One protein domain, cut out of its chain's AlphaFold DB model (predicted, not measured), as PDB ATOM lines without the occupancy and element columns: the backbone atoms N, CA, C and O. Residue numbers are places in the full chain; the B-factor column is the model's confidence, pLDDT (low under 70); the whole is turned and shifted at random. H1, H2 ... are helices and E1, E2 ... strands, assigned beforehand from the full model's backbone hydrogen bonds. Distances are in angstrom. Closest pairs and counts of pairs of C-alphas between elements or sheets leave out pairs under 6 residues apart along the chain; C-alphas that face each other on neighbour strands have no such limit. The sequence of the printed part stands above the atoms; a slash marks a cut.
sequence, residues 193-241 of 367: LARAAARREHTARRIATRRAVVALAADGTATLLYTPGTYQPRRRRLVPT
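Overview. This is residues 193 to 241 of the 367 residues of an uncharacterized protein of Frankia torreyi (UniProt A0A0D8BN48). A helix, H1, and a two-stranded hairpin, E1 and E2, follow end to end along a rod; a second hairpin, E3 and E4, folds back beside H1 residues 200 to 208, while residues 193 to 199 stick out. The printed part has 49 residues, in the order H1, E1, E2, E3, E4, with two antiparallel sheets, class mixed. It is loose, radius of gyration of the C-alphas 13.4 A, spans 45 by 21 by 16 A.

Arrangement. In H1, residues 193 to 209, every O i to N i+4 pair is within hydrogen-bond range. E1, residues 213 to 216, and E2, residues 222 to 225, form an antiparallel hairpin at 147 degrees, with N 215 and O 223 2.9 A apart. E3, residues 231 to 234, and E4, residues 237 to 240, form another at 142 degrees, with N 232 and O 239 2.8 A apart. The closest C-alphas of H1 and E3 are Ala 204 and Pro 233, 5.9 A; of H1 and E4, Ile 207 and Arg 237, 6.4 A. E1 is apart from E3 and E4, and so is E2.

Along the chain. H1 runs 24.2 A from C-alpha 193 at (92.789, 145.493, 108.994). E1 and E4 each span 9.7 A, E2 9.5 A and E3 9.2 A; E4 ends at C-alpha 240, (70.636, 141.558, 115.166).

Size, cuts and confidence. The C-alphas farthest apart, Leu 193 and Ala 218, are 45.1 A apart. The printed part has no cut, its four links are tight, and no printed residue is under 70 in pLDDT.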
ATOM      1  N   LEU A 193      94.070 145.043 108.449       86.69
ATOM      2  CA  LEU A 193      92.789 145.493 108.994       86.69
ATOM      3  C   LEU A 193      91.811 145.860 107.875       86.69
ATOM      4  O   LEU A 193      90.706 145.325 107.856       86.69
ATOM      5  N   ALA A 194      92.245 146.648 106.891       83.81
ATOM      6  CA  ALA A 194      91.439 147.021 105.729       83.81
ATOM      7  C   ALA A 194      90.956 145.787 104.945       83.81
ATOM      8  O   ALA A 194      89.767 145.639 104.671       83.81
ATOM      9  N   ARG A 195      91.844 144.819 104.670       86.94
ATOM     10  CA  ARG A 195      91.454 143.556 104.015       86.94
ATOM     11  C   ARG A 195      90.499 142.721 104.863       86.94
ATOM     12  O   ARG A 195      89.656 142.019 104.310       86.94
ATOM     13  N   ALA A 196      90.656 142.715 106.185       87.44
ATOM     14  CA  ALA A 196      89.739 142.008 107.071       87.44
ATOM     15  C   ALA A 196      88.355 142.677 107.081       87.44
ATOM     16  O   ALA A 196      87.353 141.967 107.012       87.44
ATOM     17  N   ALA A 197      88.303 144.012 107.097       86.19
ATOM     18  CA  ALA A 197      87.073 144.792 106.996       86.19
ATOM     19  C   ALA A 197      86.355 144.532 105.663       86.19
ATOM     20  O   ALA A 197      85.215 144.076 105.682       86.19
ATOM     21  N   ALA A 198      87.055 144.647 104.531       85.44
ATOM     22  CA  ALA A 198      86.490 144.386 103.204       85.44
ATOM     23  C   ALA A 198      85.934 142.954 103.064       85.44
ATOM     24  O   ALA A 198      84.859 142.736 102.505       85.44
ATOM     25  N   ARG A 199      86.617 141.942 103.625       87.69
ATOM     26  CA  ARG A 199      86.103 140.556 103.639       87.69
ATOM     27  C   ARG A 199      84.835 140.412 104.477       87.69
ATOM     28  O   ARG A 199      83.950 139.639 104.101       87.69
ATOM     29  N   ARG A 200      84.759 141.099 105.621       85.94
ATOM     30  CA  ARG A 200      83.570 141.091 106.485       85.94
ATOM     31  C   ARG A 200      82.402 141.777 105.794       85.94
ATOM     32  O   ARG A 200      81.330 141.188 105.758       85.94
ATOM     33  N   GLU A 201      82.634 142.933 105.185       88.62
ATOM     34  CA  GLU A 201      81.647 143.675 104.401       88.62
ATOM     35  C   GLU A 201      81.111 142.840 103.236       88.62
ATOM     36  O   GLU A 201      79.910 142.610 103.141       88.62
ATOM     37  N   HIS A 202      81.993 142.276 102.406       87.06
ATOM     38  CA  HIS A 202      81.591 141.408 101.300       87.06
ATOM     39  C   HIS A 202      80.801 140.181 101.786       87.06
ATOM     40  O   HIS A 202      79.823 139.757 101.169       87.06
ATOM     41  N   THR A 203      81.202 139.594 102.918       84.69
ATOM     42  CA  THR A 203      80.466 138.472 103.517       84.69
ATOM     43  C   THR A 203      79.094 138.911 104.025       84.69
ATOM     44  O   THR A 203      78.127 138.185 103.808       84.69
ATOM     45  N   ALA A 204      78.999 140.077 104.667       84.88
ATOM     46  CA  ALA A 204      77.748 140.644 105.156       84.88
ATOM     47  C   ALA A 204      76.794 140.952 103.998       84.88
ATOM     48  O   ALA A 204      75.672 140.460 104.027       84.88
ATOM     49  N   ARG A 205      77.267 141.624 102.936       86.88
ATOM     50  CA  ARG A 205      76.500 141.865 101.701       86.88
ATOM     51  C   ARG A 205      75.954 140.568 101.126       86.88
ATOM     52  O   ARG A 205      74.756 140.435 100.930       86.88
ATOM     53  N   ARG A 206      76.806 139.551 100.969       87.06
ATOM     54  CA  ARG A 206      76.377 138.252 100.434       87.06
ATOM     55  C   ARG A 206      75.332 137.551 101.309       87.06
ATOM     56  O   ARG A 206      74.495 136.829 100.778       87.06
ATOM     57  N   ILE A 207      75.401 137.690 102.635       85.19
ATOM     58  CA  ILE A 207      74.382 137.124 103.536       85.19
ATOM     59  C   ILE A 207      73.092 137.953 103.475       85.19
ATOM     60  O   ILE A 207      72.020 137.358 103.473       85.19
ATOM     61  N   ALA A 208      73.193 139.282 103.390       84.50
ATOM     62  CA  ALA A 208      72.059 140.191 103.257       84.50
ATOM     63  C   ALA A 208      71.283 139.922 101.965       84.50
ATOM     64  O   ALA A 208      70.094 139.655 102.030       84.50
ATOM     65  N   THR A 209      71.954 139.848 100.811       85.94
ATOM     66  CA  THR A 209      71.305 139.542  99.522       85.94
ATOM     67  C   THR A 209      70.607 138.180  99.527       85.94
ATOM     68  O   THR A 209      69.581 138.016  98.888       85.94
ATOM     69  N   ARG A 210      71.116 137.194 100.279       82.75
ATOM     70  CA  ARG A 210      70.465 135.874 100.424       82.75
ATOM     71  C   ARG A 210      69.242 135.872 101.340       82.75
ATOM     72  O   ARG A 210      68.549 134.863 101.387       82.75
ATOM     73  N   ARG A 211      69.060 136.919 102.140       79.00
ATOM     74  CA  ARG A 211      67.951 137.067 103.091       79.00
ATOM     75  C   ARG A 211      66.994 138.193 102.726       79.00
ATOM     76  O   ARG A 211      65.989 138.335 103.408       79.00
ATOM     77  N   ALA A 212      67.327 138.981 101.711       83.38
ATOM     78  CA  ALA A 212      66.444 139.997 101.182       83.38
ATOM     79  C   ALA A 212      65.153 139.332 100.701       83.38
ATOM     80  O   ALA A 212      65.193 138.280 100.058       83.38
ATOM     81  N   VAL A 213      64.032 139.945 101.053       80.94
ATOM     82  CA  VAL A 213      62.716 139.542 100.564       80.94
ATOM     83  C   VAL A 213      62.489 140.279  99.252       80.94
ATOM     84  O   VAL A 213      62.857 141.444  99.119       80.94
ATOM     85  N   VAL A 214      61.937 139.591  98.259       84.12
ATOM     86  CA  VAL A 214      61.595 140.212  96.978       84.12
ATOM     87  C   VAL A 214      60.162 140.716  97.079       84.12
ATOM     88  O   VAL A 214      59.255 139.917  97.296       84.12
ATOM     89  N   ALA A 215      59.964 142.021  96.918       84.25
ATOM     90  CA  ALA A 215      58.653 142.601  96.662       84.25
ATOM     91  C   ALA A 215      58.455 142.701  95.148       84.25
ATOM     92  O   ALA A 215      59.275 143.309  94.459       84.25
ATOM     93  N   LEU A 216      57.399 142.075  94.639       85.56
ATOM     94  CA  LEU A 216      56.981 142.180  93.244       85.56
ATOM     95  C   LEU A 216      55.886 143.241  93.151       85.56
ATOM     96  O   LEU A 216      54.876 143.141  93.845       85.56
ATOM     97  N   ALA A 217      56.104 144.257  92.322       83.00
ATOM     98  CA  ALA A 217      55.089 145.241  91.987       83.00
ATOM     99  C   ALA A 217      54.161 144.706  90.884       83.00
ATOM    100  O   ALA A 217      54.495 143.760  90.165       83.00
ATOM    101  N   ALA A 218      52.978 145.312  90.758       82.75
ATOM    102  CA  ALA A 218      51.947 144.894  89.804       82.75
ATOM    103  C   ALA A 218      52.387 145.014  88.330       82.75
ATOM    104  O   ALA A 218      51.860 144.317  87.469       82.75
ATOM    105  N   ASP A 219      53.390 145.847  88.051       85.38
ATOM    106  CA  ASP A 219      54.016 146.024  86.736       85.38
ATOM    107  C   ASP A 219      55.062 144.938  86.392       85.38
ATOM    108  O   ASP A 219      55.649 144.953  85.311       85.38
ATOM    109  N   GLY A 220      55.307 143.988  87.302       84.75
ATOM    110  CA  GLY A 220      56.296 142.923  87.140       84.75
ATOM    111  C   GLY A 220      57.719 143.311  87.554       84.75
ATOM    112  O   GLY A 220      58.639 142.504  87.392       84.75
ATOM    113  N   THR A 221      57.935 144.506  88.109       80.44
ATOM    114  CA  THR A 221      59.241 144.893  88.656       80.44
ATOM    115  C   THR A 221      59.477 144.265  90.032       80.44
ATOM    116  O   THR A 221      58.574 144.125  90.856       80.44
ATOM    117  N   ALA A 222      60.716 143.834  90.286       83.81
ATOM    118  CA  ALA A 222      61.107 143.163  91.523       83.81
ATOM    119  C   ALA A 222      62.086 144.031  92.322       83.81
ATOM    120  O   ALA A 222      63.189 144.329  91.859       83.81
ATOM    121  N   THR A 223      61.714 144.376  93.554       86.25
ATOM    122  CA  THR A 223      62.538 145.176  94.467       86.25
ATOM    123  C   THR A 223      63.020 144.318  95.631       86.25
ATOM    124  O   THR A 223      62.244 143.609  96.268       86.25
ATOM    125  N   LEU A 224      64.321 144.364  95.928       84.44
ATOM    126  CA  LEU A 224      64.888 143.677  97.090       84.44
ATOM    127  C   LEU A 224      64.696 144.531  98.344       84.44
ATOM    128  O   LEU A 224      65.358 145.557  98.507       84.44
ATOM    129  N   LEU A 225      63.833 144.074  99.246       83.31
ATOM    130  CA  LEU A 225      63.627 144.676 100.554       83.31
ATOM    131  C   LEU A 225      64.600 144.067 101.567       83.31
ATOM    132  O   LEU A 225      64.656 142.851 101.781       83.31
ATOM    133  N   TYR A 226      65.381 144.936 102.200       81.38
ATOM    134  CA  TYR A 226      66.302 144.582 103.271       81.38
ATOM    135  C   TYR A 226      65.729 145.074 104.594       81.38
ATOM    136  O   TYR A 226      65.390 146.248 104.707       81.38
ATOM    137  N   THR A 227      65.665 144.209 105.607       78.06
ATOM    138  CA  THR A 227      65.266 144.630 106.955       78.06
ATOM    139  C   THR A 227      66.282 145.653 107.490       78.06
ATOM    140  O   THR A 227      67.471 145.319 107.588       78.06
ATOM    141  N   PRO A 228      65.863 146.889 107.807       75.88
ATOM    142  CA  PRO A 228      66.756 147.892 108.371       75.88
ATOM    143  C   PRO A 228      67.162 147.487 109.795       75.88
ATOM    144  O   PRO A 228      66.354 146.984 110.570       75.88
ATOM    145  N   GLY A 229      68.435 147.676 110.148       79.25
ATOM    146  CA  GLY A 229      68.925 147.356 111.488       79.25
ATOM    147  C   GLY A 229      70.441 147.197 111.580       79.25
ATOM    148  O   GLY A 229      71.155 147.137 110.577       79.25
ATOM    149  N   THR A 230      70.946 147.100 112.811       78.12
ATOM    150  CA  THR A 230      72.369 146.836 113.067       78.12
ATOM    151  C   THR A 230      72.594 145.333 113.184       78.12
ATOM    152  O   THR A 230      72.034 144.682 114.065       78.12
ATOM    153  N   TYR A 231      73.441 144.760 112.327       79.00
ATOM    154  CA  TYR A 231      73.672 143.313 112.286       79.00
ATOM    155  C   TYR A 231      75.146 142.945 112.436       79.00
ATOM    156  O   TYR A 231      76.027 143.555 111.830       79.00
ATOM    157  N   GLN A 232      75.412 141.856 113.158       81.81
ATOM    158  CA  GLN A 232      76.734 141.249 113.231       81.81
ATOM    159  C   GLN A 232      76.773 139.973 112.377       81.81
ATOM    160  O   GLN A 232      75.938 139.075 112.549       81.81
ATOM    161  N   PRO A 233      77.751 139.829 111.464       78.88
ATOM    162  CA  PRO A 233      77.916 138.595 110.708       78.88
ATOM    163  C   PRO A 233      78.448 137.477 111.618       78.88
ATOM    164  O   PRO A 233      79.603 137.494 112.046       78.88
ATOM    165  N   ARG A 234      77.625 136.452 111.873       80.06
ATOM    166  CA  ARG A 234      77.992 135.232 112.612       80.06
ATOM    167  C   ARG A 234      77.954 134.023 111.677       80.06
ATOM    168  O   ARG A 234      76.893 133.500 111.337       80.06
ATOM    169  N   ARG A 235      79.136 133.544 111.265       80.25
ATOM    170  CA  ARG A 235      79.352 132.428 110.315       80.25
ATOM    171  C   ARG A 235      78.576 132.574 108.996       80.25
ATOM    172  O   ARG A 235      79.147 133.001 108.002       80.25
ATOM    173  N   ARG A 236      77.308 132.154 108.975       76.75
ATOM    174  CA  ARG A 236      76.425 132.112 107.797       76.75
ATOM    175  C   ARG A 236      75.146 132.937 107.968       76.75
ATOM    176  O   ARG A 236      74.265 132.841 107.123       76.75
ATOM    177  N   ARG A 237      75.006 133.687 109.060       79.81
ATOM    178  CA  ARG A 237      73.800 134.461 109.371       79.81
ATOM    179  C   ARG A 237      74.182 135.868 109.823       79.81
ATOM    180  O   ARG A 237      75.233 136.055 110.436       79.81
ATOM    181  N   LEU A 238      73.325 136.830 109.507       79.38
ATOM    182  CA  LEU A 238      73.314 138.143 110.140       79.38
ATOM    183  C   LEU A 238      72.448 138.017 111.392       79.38
ATOM    184  O   LEU A 238      71.332 137.498 111.316       79.38
ATOM    185  N   VAL A 239      73.007 138.383 112.540       81.44
ATOM    186  CA  VAL A 239      72.307 138.365 113.828       81.44
ATOM    187  C   VAL A 239      72.101 139.819 114.242       81.44
ATOM    188  O   VAL A 239      73.079 140.573 114.173       81.44
ATOM    189  N   PRO A 240      70.877 140.228 114.624       79.25
ATOM    190  CA  PRO A 240      70.636 141.558 115.166       79.25
ATOM    191  C   PRO A 240      71.611 141.827 116.311       79.25
ATOM    192  O   PRO A 240      71.800 140.992 117.197       79.25
ATOM    193  N   THR A 241      72.307 142.952 116.240       77.00
ATOM    194  CA  THR A 241      73.200 143.386 117.310       77.00
ATOM    195  C   THR A 241      72.378 144.211 118.271       77.00
ATOM    196  O   THR A 241      72.010 145.336 117.951       77.00
TER     197      THR A 241